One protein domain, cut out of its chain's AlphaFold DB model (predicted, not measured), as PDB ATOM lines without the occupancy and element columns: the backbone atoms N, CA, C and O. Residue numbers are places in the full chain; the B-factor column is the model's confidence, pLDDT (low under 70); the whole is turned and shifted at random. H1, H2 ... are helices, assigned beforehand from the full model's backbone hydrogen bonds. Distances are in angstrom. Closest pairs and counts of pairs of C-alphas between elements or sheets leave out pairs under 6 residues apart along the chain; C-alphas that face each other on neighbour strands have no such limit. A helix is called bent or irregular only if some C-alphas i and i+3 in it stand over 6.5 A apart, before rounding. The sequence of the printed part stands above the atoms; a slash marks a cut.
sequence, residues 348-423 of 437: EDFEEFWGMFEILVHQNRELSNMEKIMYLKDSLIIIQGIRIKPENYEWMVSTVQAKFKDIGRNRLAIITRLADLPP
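Overview. This is residues 348 to 423 of the 437 residues of an uncharacterized protein of Heterorhabditis bacteriophora (UniProt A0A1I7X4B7). Three helices, H1, H2 and H3, make a loose bundle at one end, and H4 runs on beyond the far end of H3 as an arm that makes much of the length. H1 and H3 run opposite ways, and H2, reached from H1 by a short link, goes back the same way as H3; residues 415 to 423, at the tip of the arm, stick out free. The printed part has 76 residues with four named helices in the order H1, H2, H3, H4 and no named strand: all helix. It is loose, with a radius of gyration of the C-alphas of 15.2 A, and its C-alphas span 52 by 25 by 19 A.

Along the chain. H1 holds residues 350 to 362, 15.0 A from first to last C-alpha, and begins at C-alpha 350 at (-16.794, -32.458, 10.559). It is neither bent nor irregular, but only just: C-alphas 359 and 362 are 6.2 A apart. H2 holds residues 369 to 379 and is 15.2 A long. H3, residues 390 to 404, is the longest helix by residues and measures 22.2 A, from C-alpha 390 at (-37.485, -22.031, 6.778). It is irregular, with C-alphas 391 and 394 at 7.3 A from each other. H4, residues 407 to 420, is 19.7 A long and ends at C-alpha 420 at (-0.274, -34.768, 25.542).

Arrangement. H1, H2 and H3 form a bundle, a group of helices set beside one another. H1 and H2 are a helical hairpin and only just touch, with 3 pairs of C-alphas within 8 A and with residues 361 to 362 of H1 alone; the closest C-alphas are those of Val 361 and Lys 372, 6.1 A apart. They run opposite ways at a shallow tilt of 30 degrees. H1 and H3 are close but not clearly touching, their closest C-alphas, of Phe 350 and Phe 404, being 6.6 A apart. H3 touches H2 with residues 390 to 393 alone, closest at the C-alphas of Met 370 and Pro 390, 4.8 A. These two run the same way at a steep tilt of 37 degrees, only just past shallow. H4 is close to H3 but not clearly touching: the closest C-alphas, of Phe 404 and Asn 410, are 7.8 A apart. H4 is apart from H1 and H2. In H1, H2 and H4 every O i to N i+4 pair is within hydrogen-bond range; in H3 it is 9 of 11.

Size, cuts and confidence. The C-alphas farthest apart are those of Glu 366 and Pro 423, 52.4 A. Without the free stretch the body spans 37 by 25 by 17 A. The printed part has no cut; the link H3 to H4 is tight, and the other two are short. Mean pLDDT of the printed part is 80.8, with low confidence, under 70, at residues 381 to 385, 407 to 411 and 413.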
ATOM      1  N   GLU A 348     -12.946 -33.403  14.144       73.31
ATOM      2  CA  GLU A 348     -12.125 -34.047  13.109       73.31
ATOM      3  C   GLU A 348     -12.993 -34.621  11.977       73.31
ATOM      4  O   GLU A 348     -12.685 -34.435  10.802       73.31
ATOM      5  N   ASP A 349     -14.151 -35.189  12.321       79.69
ATOM      6  CA  ASP A 349     -15.084 -35.800  11.362       79.69
ATOM      7  C   ASP A 349     -15.965 -34.762  10.644       79.69
ATOM      8  O   ASP A 349     -16.744 -35.085   9.741       79.69
ATOM      9  N   PHE A 350     -15.892 -33.491  11.057       84.12
ATOM     10  CA  PHE A 350     -16.794 -32.458  10.559       84.12
ATOM     11  C   PHE A 350     -16.568 -32.149   9.083       84.12
ATOM     12  O   PHE A 350     -17.530 -31.861   8.375       84.12
ATOM     13  N   GLU A 351     -15.325 -32.195   8.606       82.81
ATOM     14  CA  GLU A 351     -15.009 -31.877   7.212       82.81
ATOM     15  C   GLU A 351     -15.595 -32.922   6.252       82.81
ATOM     16  O   GLU A 351     -16.210 -32.563   5.244       82.81
ATOM     17  N   GLU A 352     -15.507 -34.202   6.618       83.62
ATOM     18  CA  GLU A 352     -16.100 -35.308   5.864       83.62
ATOM     19  C   GLU A 352     -17.635 -35.266   5.908       83.62
ATOM     20  O   GLU A 352     -18.297 -35.317   4.865       83.62
ATOM     21  N   PHE A 353     -18.212 -35.080   7.102       88.69
ATOM     22  CA  PHE A 353     -19.653 -34.896   7.266       88.69
ATOM     23  C   PHE A 353     -20.174 -33.720   6.431       88.69
ATOM     24  O   PHE A 353     -21.154 -33.859   5.693       88.69
ATOM     25  N   TRP A 354     -19.528 -32.555   6.543       89.88
ATOM     26  CA  TRP A 354     -19.977 -31.339   5.880       89.88
ATOM     27  C   TRP A 354     -19.875 -31.468   4.363       89.88
ATOM     28  O   TRP A 354     -20.805 -31.061   3.673       89.88
ATOM     29  N   GLY A 355     -18.813 -32.086   3.838       85.81
ATOM     30  CA  GLY A 355     -18.681 -32.346   2.402       85.81
ATOM     31  C   GLY A 355     -19.842 -33.177   1.844       85.81
ATOM     32  O   GLY A 355     -20.422 -32.829   0.814       85.81
ATOM     33  N   MET A 356     -20.247 -34.227   2.563       87.25
ATOM     34  CA  MET A 356     -21.402 -35.057   2.202       87.25
ATOM     35  C   MET A 356     -22.719 -34.279   2.309       87.25
ATOM     36  O   MET A 356     -23.513 -34.264   1.367       87.25
ATOM     37  N   PHE A 357     -22.950 -33.596   3.434       89.94
ATOM     38  CA  PHE A 357     -24.162 -32.806   3.663       89.94
ATOM     39  C   PHE A 357     -24.317 -31.675   2.636       89.94
ATOM     40  O   PHE A 357     -25.421 -31.398   2.158       89.94
ATOM     41  N   GLU A 358     -23.213 -31.029   2.269       89.56
ATOM     42  CA  GLU A 358     -23.204 -29.913   1.337       89.56
ATOM     43  C   GLU A 358     -23.695 -30.338  -0.051       89.56
ATOM     44  O   GLU A 358     -24.585 -29.700  -0.615       89.56
ATOM     45  N   ILE A 359     -23.175 -31.448  -0.570       86.44
ATOM     46  CA  ILE A 359     -23.535 -31.964  -1.897       86.44
ATOM     47  C   ILE A 359     -24.964 -32.518  -1.899       86.44
ATOM     48  O   ILE A 359     -25.748 -32.244  -2.807       86.44
ATOM     49  N   LEU A 360     -25.307 -33.302  -0.878       86.25
ATOM     50  CA  LEU A 360     -26.540 -34.084  -0.844       86.25
ATOM     51  C   LEU A 360     -27.774 -33.264  -0.440       86.25
ATOM     52  O   LEU A 360     -28.878 -33.525  -0.925       86.25
ATOM     53  N   VAL A 361     -27.595 -32.266   0.432       89.50
ATOM     54  CA  VAL A 361     -28.697 -31.495   1.028       89.50
ATOM     55  C   VAL A 361     -28.584 -30.009   0.729       89.50
ATOM     56  O   VAL A 361     -29.542 -29.414   0.237       89.50
ATOM     57  N   HIS A 362     -27.440 -29.384   1.021       90.06
ATOM     58  CA  HIS A 362     -27.322 -27.924   0.946       90.06
ATOM     59  C   HIS A 362     -27.459 -27.406  -0.491       90.06
ATOM     60  O   HIS A 362     -28.272 -26.513  -0.754       90.06
ATOM     61  N   GLN A 363     -26.734 -28.012  -1.433       88.25
ATOM     62  CA  GLN A 363     -26.729 -27.638  -2.850       88.25
ATOM     63  C   GLN A 363     -27.924 -28.206  -3.633       88.25
ATOM     64  O   GLN A 363     -28.193 -27.764  -4.755       88.25
ATOM     65  N   ASN A 364     -28.677 -29.140  -3.046       88.25
ATOM     66  CA  ASN A 364     -29.846 -29.725  -3.686       88.25
ATOM     67  C   ASN A 364     -30.979 -28.685  -3.806       88.25
ATOM     68  O   ASN A 364     -31.429 -28.111  -2.811       88.25
ATOM     69  N   ARG A 365     -31.420 -28.415  -5.041       87.19
ATOM     70  CA  ARG A 365     -32.493 -27.449  -5.348       87.19
ATOM     71  C   ARG A 365     -33.893 -28.049  -5.250       87.19
ATOM     72  O   ARG A 365     -34.855 -27.292  -5.222       87.19
ATOM     73  N   GLU A 366     -33.998 -29.373  -5.217       87.19
ATOM     74  CA  GLU A 366     -35.272 -30.087  -5.090       87.19
ATOM     75  C   GLU A 366     -35.787 -30.081  -3.647       87.19
ATOM     76  O   GLU A 366     -36.979 -30.253  -3.423       87.19
ATOM     77  N   LEU A 367     -34.901 -29.837  -2.674       86.25
ATOM     78  CA  LEU A 367     -35.252 -29.738  -1.262       86.25
ATOM     79  C   LEU A 367     -35.593 -28.298  -0.881       86.25
ATOM     80  O   LEU A 367     -34.813 -27.367  -1.108       86.25
ATOM     81  N   SER A 368     -36.729 -28.126  -0.217       88.44
ATOM     82  CA  SER A 368     -37.101 -26.876   0.435       88.44
ATOM     83  C   SER A 368     -36.212 -26.595   1.650       88.44
ATOM     84  O   SER A 368     -35.668 -27.503   2.280       88.44
ATOM     85  N   ASN A 369     -36.110 -25.326   2.053       87.50
ATOM     86  CA  ASN A 369     -35.364 -24.954   3.261       87.50
ATOM     87  C   ASN A 369     -35.872 -25.686   4.512       87.50
ATOM     88  O   ASN A 369     -35.082 -26.009   5.392       87.50
ATOM     89  N   MET A 370     -37.173 -25.983   4.584       87.31
ATOM     90  CA  MET A 370     -37.754 -26.735   5.695       87.31
ATOM     91  C   MET A 370     -37.225 -28.175   5.737       87.31
ATOM     92  O   MET A 370     -36.779 -28.635   6.787       87.31
ATOM     93  N   GLU A 371     -37.201 -28.863   4.594       85.94
ATOM     94  CA  GLU A 371     -36.661 -30.224   4.484       85.94
ATOM     95  C   GLU A 371     -35.160 -30.250   4.779       85.94
ATOM     96  O   GLU A 371     -34.687 -31.111   5.519       85.94
ATOM     97  N   LYS A 372     -34.407 -29.256   4.294       89.94
ATOM     98  CA  LYS A 372     -32.979 -29.120   4.614       89.94
ATOM     99  C   LYS A 372     -32.734 -28.948   6.113       89.94
ATOM    100  O   LYS A 372     -31.769 -29.505   6.628       89.94
ATOM    101  N   ILE A 373     -33.599 -28.217   6.826       87.19
ATOM    102  CA  ILE A 373     -33.513 -28.094   8.289       87.19
ATOM    103  C   ILE A 373     -33.826 -29.426   8.978       87.19
ATOM    104  O   ILE A 373     -33.168 -29.750   9.965       87.19
ATOM    105  N   MET A 374     -34.788 -30.209   8.477       85.94
ATOM    106  CA  MET A 374     -35.079 -31.536   9.035       85.94
ATOM    107  C   MET A 374     -33.867 -32.461   8.917       85.94
ATOM    108  O   MET A 374     -33.414 -32.990   9.928       85.94
ATOM    109  N   TYR A 375     -33.256 -32.543   7.733       88.00
ATOM    110  CA  TYR A 375     -32.021 -33.307   7.543       88.00
ATOM    111  C   TYR A 375     -30.880 -32.806   8.431       88.00
ATOM    112  O   TYR A 375     -30.155 -33.604   9.024       88.00
ATOM    113  N   LEU A 376     -30.728 -31.486   8.560       87.12
ATOM    114  CA  LEU A 376     -29.713 -30.886   9.421       87.12
ATOM    115  C   LEU A 376     -29.930 -31.272  10.893       87.12
ATOM    116  O   LEU A 376     -28.973 -31.597  11.586       87.12
ATOM    117  N   LYS A 377     -31.180 -31.274  11.365       84.94
ATOM    118  CA  LYS A 377     -31.544 -31.642  12.739       84.94
ATOM    119  C   LYS A 377     -31.351 -33.132  13.015       84.94
ATOM    120  O   LYS A 377     -30.871 -33.484  14.089       84.94
ATOM    121  N   ASP A 378     -31.692 -33.985  12.057       83.12
ATOM    122  CA  ASP A 378     -31.522 -35.435  12.185       83.12
ATOM    123  C   ASP A 378     -30.042 -35.837  12.179       83.12
ATOM    124  O   ASP A 378     -29.651 -36.822  12.808       83.12
ATOM    125  N   SER A 379     -29.209 -35.036  11.510       83.00
ATOM    126  CA  SER A 379     -27.766 -35.255  11.420       83.00
ATOM    127  C   SER A 379     -26.983 -34.619  12.573       83.00
ATOM    128  O   SER A 379     -25.888 -35.083  12.879       83.00
ATOM    129  N   LEU A 380     -27.522 -33.569  13.216       81.12
ATOM    130  CA  LEU A 380     -26.849 -32.781  14.252       81.12
ATOM    131  C   LEU A 380     -27.685 -32.687  15.533       81.12
ATOM    132  O   LEU A 380     -28.605 -31.877  15.655       81.12
ATOM    133  N   ILE A 381     -27.261 -33.423  16.561       69.75
ATOM    134  CA  ILE A 381     -27.881 -33.400  17.901       69.75
ATOM    135  C   ILE A 381     -27.822 -31.990  18.528       69.75
ATOM    136  O   ILE A 381     -28.701 -31.580  19.283       69.75
ATOM    137  N   ILE A 382     -26.821 -31.191  18.153       62.88
ATOM    138  CA  ILE A 382     -26.511 -29.874  18.739       62.88
ATOM    139  C   ILE A 382     -27.587 -28.818  18.447       62.88
ATOM    140  O   ILE A 382     -27.677 -27.812  19.148       62.88
ATOM    141  N   ILE A 383     -28.428 -29.041  17.437       66.06
ATOM    142  CA  ILE A 383     -29.423 -28.065  16.981       66.06
ATOM    143  C   ILE A 383     -30.816 -28.331  17.588       66.06
ATOM    144  O   ILE A 383     -31.791 -27.645  17.274       66.06
ATOM    145  N   GLN A 384     -30.939 -29.284  18.518       64.75
ATOM    146  CA  GLN A 384     -32.228 -29.676  19.104       64.75
ATOM    147  C   GLN A 384     -32.963 -28.563  19.889       64.75
ATOM    148  O   GLN A 384     -34.147 -28.722  20.170       64.75
ATOM    149  N   GLY A 385     -32.328 -27.418  20.177       66.06
ATOM    150  CA  GLY A 385     -32.944 -26.272  20.869       66.06
ATOM    151  C   GLY A 385     -33.401 -25.099  19.987       66.06
ATOM    152  O   GLY A 385     -33.984 -24.145  20.501       66.06
ATOM    153  N   ILE A 386     -33.140 -25.119  18.674       74.06
ATOM    154  CA  ILE A 386     -33.454 -23.990  17.780       74.06
ATOM    155  C   ILE A 386     -34.878 -24.127  17.222       74.06
ATOM    156  O   ILE A 386     -35.287 -25.194  16.763       74.06
ATOM    157  N   ARG A 387     -35.640 -23.021  17.212       75.19
ATOM    158  CA  ARG A 387     -36.964 -22.977  16.570       75.19
ATOM    159  C   ARG A 387     -36.819 -23.163  15.055       75.19
ATOM    160  O   ARG A 387     -36.223 -22.322  14.380       75.19
ATOM    161  N   ILE A 388     -37.400 -24.247  14.544       78.38
ATOM    162  CA  ILE A 388     -37.393 -24.600  13.122       78.38
ATOM    163  C   ILE A 388     -38.286 -23.616  12.365       78.38
ATOM    164  O   ILE A 388     -39.495 -23.564  12.589       78.38
ATOM    165  N   LYS A 389     -37.670 -22.835  11.483       83.38
ATOM    166  CA  LYS A 389     -38.338 -21.934  10.547       83.38
ATOM    167  C   LYS A 389     -37.546 -21.913   9.238       83.38
ATOM    168  O   LYS A 389     -36.319 -21.839   9.316       83.38
ATOM    169  N   PRO A 390     -38.187 -21.963   8.061       78.38
ATOM    170  CA  PRO A 390     -37.485 -22.031   6.778       78.38
ATOM    171  C   PRO A 390     -36.600 -20.803   6.506       78.38
ATOM    172  O   PRO A 390     -35.606 -20.918   5.790       78.38
ATOM    173  N   GLU A 391     -36.903 -19.651   7.112       87.62
ATOM    174  CA  GLU A 391     -36.088 -18.431   7.023       87.62
ATOM    175  C   GLU A 391     -34.763 -18.549   7.792       87.62
ATOM    176  O   GLU A 391     -33.789 -17.872   7.470       87.62
ATOM    177  N   ASN A 392     -34.704 -19.431   8.792       86.12
ATOM    178  CA  ASN A 392     -33.539 -19.579   9.661       86.12
ATOM    179  C   ASN A 392     -32.470 -20.510   9.078       86.12
ATOM    180  O   ASN A 392     -31.400 -20.625   9.671       86.12
ATOM    181  N   TYR A 393     -32.726 -21.179   7.948       89.00
ATOM    182  CA  TYR A 393     -31.820 -22.195   7.403       89.00
ATOM    183  C   TYR A 393     -30.391 -21.673   7.193       89.00
ATOM    184  O   TYR A 393     -29.437 -22.264   7.697       89.00
ATOM    185  N   GLU A 394     -30.248 -20.527   6.527       88.25
ATOM    186  CA  GLU A 394     -28.945 -19.897   6.266       88.25
ATOM    187  C   GLU A 394     -28.198 -19.550   7.559       88.25
ATOM    188  O   GLU A 394     -26.988 -19.763   7.686       88.25
ATOM    189  N   TRP A 395     -28.930 -19.069   8.565       87.75
ATOM    190  CA  TRP A 395     -28.369 -18.780   9.880       87.75
ATOM    191  C   TRP A 395     -27.913 -20.060  10.598       87.75
ATOM    192  O   TRP A 395     -26.839 -20.075  11.204       87.75
ATOM    193  N   MET A 396     -28.680 -21.151  10.501       87.06
ATOM    194  CA  MET A 396     -28.323 -22.445  11.095       87.06
ATOM    195  C   MET A 396     -27.053 -23.014  10.458       87.06
ATOM    196  O   MET A 396     -26.142 -23.415  11.180       87.06
ATOM    197  N   VAL A 397     -26.954 -22.982   9.126       89.62
ATOM    198  CA  VAL A 397     -25.751 -23.398   8.386       89.62
ATOM    199  C   VAL A 397     -24.541 -22.567   8.805       89.62
ATOM    200  O   VAL A 397     -23.509 -23.125   9.178       89.62
ATOM    201  N   SER A 398     -24.689 -21.243   8.825       86.88
ATOM    202  CA  SER A 398     -23.617 -20.326   9.228       86.88
ATOM    203  C   SER A 398     -23.145 -20.592  10.660       86.88
ATOM    204  O   SER A 398     -21.948 -20.580  10.935       86.88
ATOM    205  N   THR A 399     -24.073 -20.887  11.573       86.44
ATOM    206  CA  THR A 399     -23.768 -21.199  12.976       86.44
ATOM    207  C   THR A 399     -23.005 -22.517  13.110       86.44
ATOM    208  O   THR A 399     -22.025 -22.593  13.851       86.44
ATOM    209  N   VAL A 400     -23.420 -23.553  12.376       86.12
ATOM    210  CA  VAL A 400     -22.743 -24.859  12.360       86.12
ATOM    211  C   VAL A 400     -21.328 -24.718  11.800       86.12
ATOM    212  O   VAL A 400     -20.370 -25.158  12.432       86.12
ATOM    213  N   GLN A 401     -21.174 -24.036  10.665       86.00
ATOM    214  CA  GLN A 401     -19.861 -23.792  10.071       86.00
ATOM    215  C   GLN A 401     -18.967 -22.953  10.987       86.00
ATOM    216  O   GLN A 401     -17.812 -23.306  11.186       86.00
ATOM    217  N   ALA A 402     -19.479 -21.885  11.601       82.25
ATOM    218  CA  ALA A 402     -18.691 -21.070  12.523       82.25
ATOM    219  C   ALA A 402     -18.204 -21.863  13.749       82.25
ATOM    220  O   ALA A 402     -17.125 -21.588  14.270       82.25
ATOM    221  N   LYS A 403     -18.987 -22.848  14.206       79.19
ATOM    222  CA  LYS A 403     -18.648 -23.669  15.370       79.19
ATOM    223  C   LYS A 403     -17.611 -24.751  15.061       79.19
ATOM    224  O   LYS A 403     -16.749 -24.990  15.898       79.19
ATOM    225  N   PHE A 404     -17.697 -25.393  13.896       77.75
ATOM    226  CA  PHE A 404     -16.895 -26.586  13.584       77.75
ATOM    227  C   PHE A 404     -15.838 -26.390  12.493       77.75
ATOM    228  O   PHE A 404     -14.861 -27.132  12.447       77.75
ATOM    229  N   LYS A 405     -15.983 -25.375  11.636       77.25
ATOM    230  CA  LYS A 405     -15.031 -25.043  10.561       77.25
ATOM    231  C   LYS A 405     -13.924 -24.087  11.024       77.25
ATOM    232  O   LYS A 405     -13.135 -23.623  10.205       77.25
ATOM    233  N   ASP A 406     -13.865 -23.754  12.314       73.69
ATOM    234  CA  ASP A 406     -12.808 -22.910  12.874       73.69
ATOM    235  C   ASP A 406     -11.480 -23.681  12.944       73.69
ATOM    236  O   ASP A 406     -11.096 -24.249  13.966       73.69
ATOM    237  N   ILE A 407     -10.762 -23.664  11.820       64.56
ATOM    238  CA  ILE A 407      -9.459 -24.309  11.620       64.56
ATOM    239  C   ILE A 407      -8.472 -23.951  12.745       64.56
ATOM    240  O   ILE A 407      -7.629 -24.770  13.097       64.56
ATOM    241  N   GLY A 408      -8.558 -22.748  13.329       64.75
ATOM    242  CA  GLY A 408      -7.663 -22.313  14.403       64.75
ATOM    243  C   GLY A 408      -7.881 -23.083  15.706       64.75
ATOM    244  O   GLY A 408      -6.916 -23.565  16.301       64.75
ATOM    245  N   ARG A 409      -9.142 -23.252  16.119       63.16
ATOM    246  CA  ARG A 409      -9.500 -24.036  17.313       63.16
ATOM    247  C   ARG A 409      -9.271 -25.530  17.105       63.16
ATOM    248  O   ARG A 409      -8.758 -26.183  18.008       63.16
ATOM    249  N   ASN A 410      -9.563 -26.043  15.911       65.75
ATOM    250  CA  ASN A 410      -9.365 -27.455  15.572       65.75
ATOM    251  C   ASN A 410      -7.872 -27.807  15.589       65.75
ATOM    252  O   ASN A 410      -7.468 -28.792  16.198       65.75
ATOM    253  N   ARG A 411      -7.028 -26.951  14.992       67.69
ATOM    254  CA  ARG A 411      -5.570 -27.123  15.034       67.69
ATOM    255  C   ARG A 411      -5.031 -27.047  16.451       67.69
ATOM    256  O   ARG A 411      -4.157 -27.835  16.774       67.69
ATOM    257  N   LEU A 412      -5.530 -26.133  17.286       71.25
ATOM    258  CA  LEU A 412      -5.096 -26.053  18.679       71.25
ATOM    259  C   LEU A 412      -5.462 -27.329  19.448       71.25
ATOM    260  O   LEU A 412      -4.600 -27.869  20.124       71.25
ATOM    261  N   ALA A 413      -6.679 -27.853  19.285       67.19
ATOM    262  CA  ALA A 413      -7.103 -29.101  19.922       67.19
ATOM    263  C   ALA A 413      -6.244 -30.305  19.488       67.19
ATOM    264  O   ALA A 413      -5.828 -31.094  20.332       67.19
ATOM    265  N   ILE A 414      -5.922 -30.406  18.193       71.19
ATOM    266  CA  ILE A 414      -5.040 -31.454  17.660       71.19
ATOM    267  C   ILE A 414      -3.606 -31.277  18.177       71.19
ATOM    268  O   ILE A 414      -2.988 -32.244  18.597       71.19
ATOM    269  N   ILE A 415      -3.073 -30.050  18.185       79.62
ATOM    270  CA  ILE A 415      -1.723 -29.762  18.698       79.62
ATOM    271  C   ILE A 415      -1.626 -30.082  20.190       79.62
ATOM    272  O   ILE A 415      -0.624 -30.645  20.613       79.62
ATOM    273  N   THR A 416      -2.650 -29.747  20.978       75.94
ATOM    274  CA  THR A 416      -2.706 -30.088  22.402       75.94
ATOM    275  C   THR A 416      -2.747 -31.601  22.595       75.94
ATOM    276  O   THR A 416      -1.905 -32.118  23.313       75.94
ATOM    277  N   ARG A 417      -3.606 -32.332  21.867       74.69
ATOM    278  CA  ARG A 417      -3.610 -33.806  21.897       74.69
ATOM    279  C   ARG A 417      -2.258 -34.405  21.528       74.69
ATOM    280  O   ARG A 417      -1.775 -35.275  22.234       74.69
ATOM    281  N   LEU A 418      -1.627 -33.914  20.462       76.69
ATOM    282  CA  LEU A 418      -0.297 -34.363  20.042       76.69
ATOM    283  C   LEU A 418       0.782 -34.071  21.092       76.69
ATOM    284  O   LEU A 418       1.744 -34.825  21.190       76.69
ATOM    285  N   ALA A 419       0.647 -32.976  21.840       79.81
ATOM    286  CA  ALA A 419       1.564 -32.622  22.919       79.81
ATOM    287  C   ALA A 419       1.343 -33.466  24.185       79.81
ATOM    288  O   ALA A 419       2.294 -33.675  24.934       79.81
ATOM    289  N   ASP A 420       0.118 -33.949  24.394       82.50
ATOM    290  CA  ASP A 420      -0.274 -34.768  25.542       82.50
ATOM    291  C   ASP A 420      -0.069 -36.278  25.300       82.50
ATOM    292  O   ASP A 420      -0.235 -37.070  26.229       82.50
ATOM    293  N   LEU A 421       0.316 -36.689  24.081       79.94
ATOM    294  CA  LEU A 421       0.625 -38.088  23.781       79.94
ATOM    295  C   LEU A 421       1.808 -38.576  24.635       79.94
ATOM    296  O   LEU A 421       2.848 -37.903  24.688       79.94
ATOM    297  N   PRO A 422       1.699 -39.758  25.276       72.94
ATOM    298  CA  PRO A 422       2.811 -40.324  26.017       72.94
ATOM    299  C   PRO A 422       3.994 -40.594  25.076       72.94
ATOM    300  O   PRO A 422       3.796 -40.906  23.898       72.94
ATOM    301  N   PRO A 423       5.241 -40.501  25.566       70.94
ATOM    302  CA  PRO A 423       6.388 -40.935  24.786       70.94
ATOM    303  C   PRO A 423       6.215 -42.409  24.413       70.94
ATOM    304  O   PRO A 423       5.912 -43.230  25.278       70.94
TER     305      PRO A 423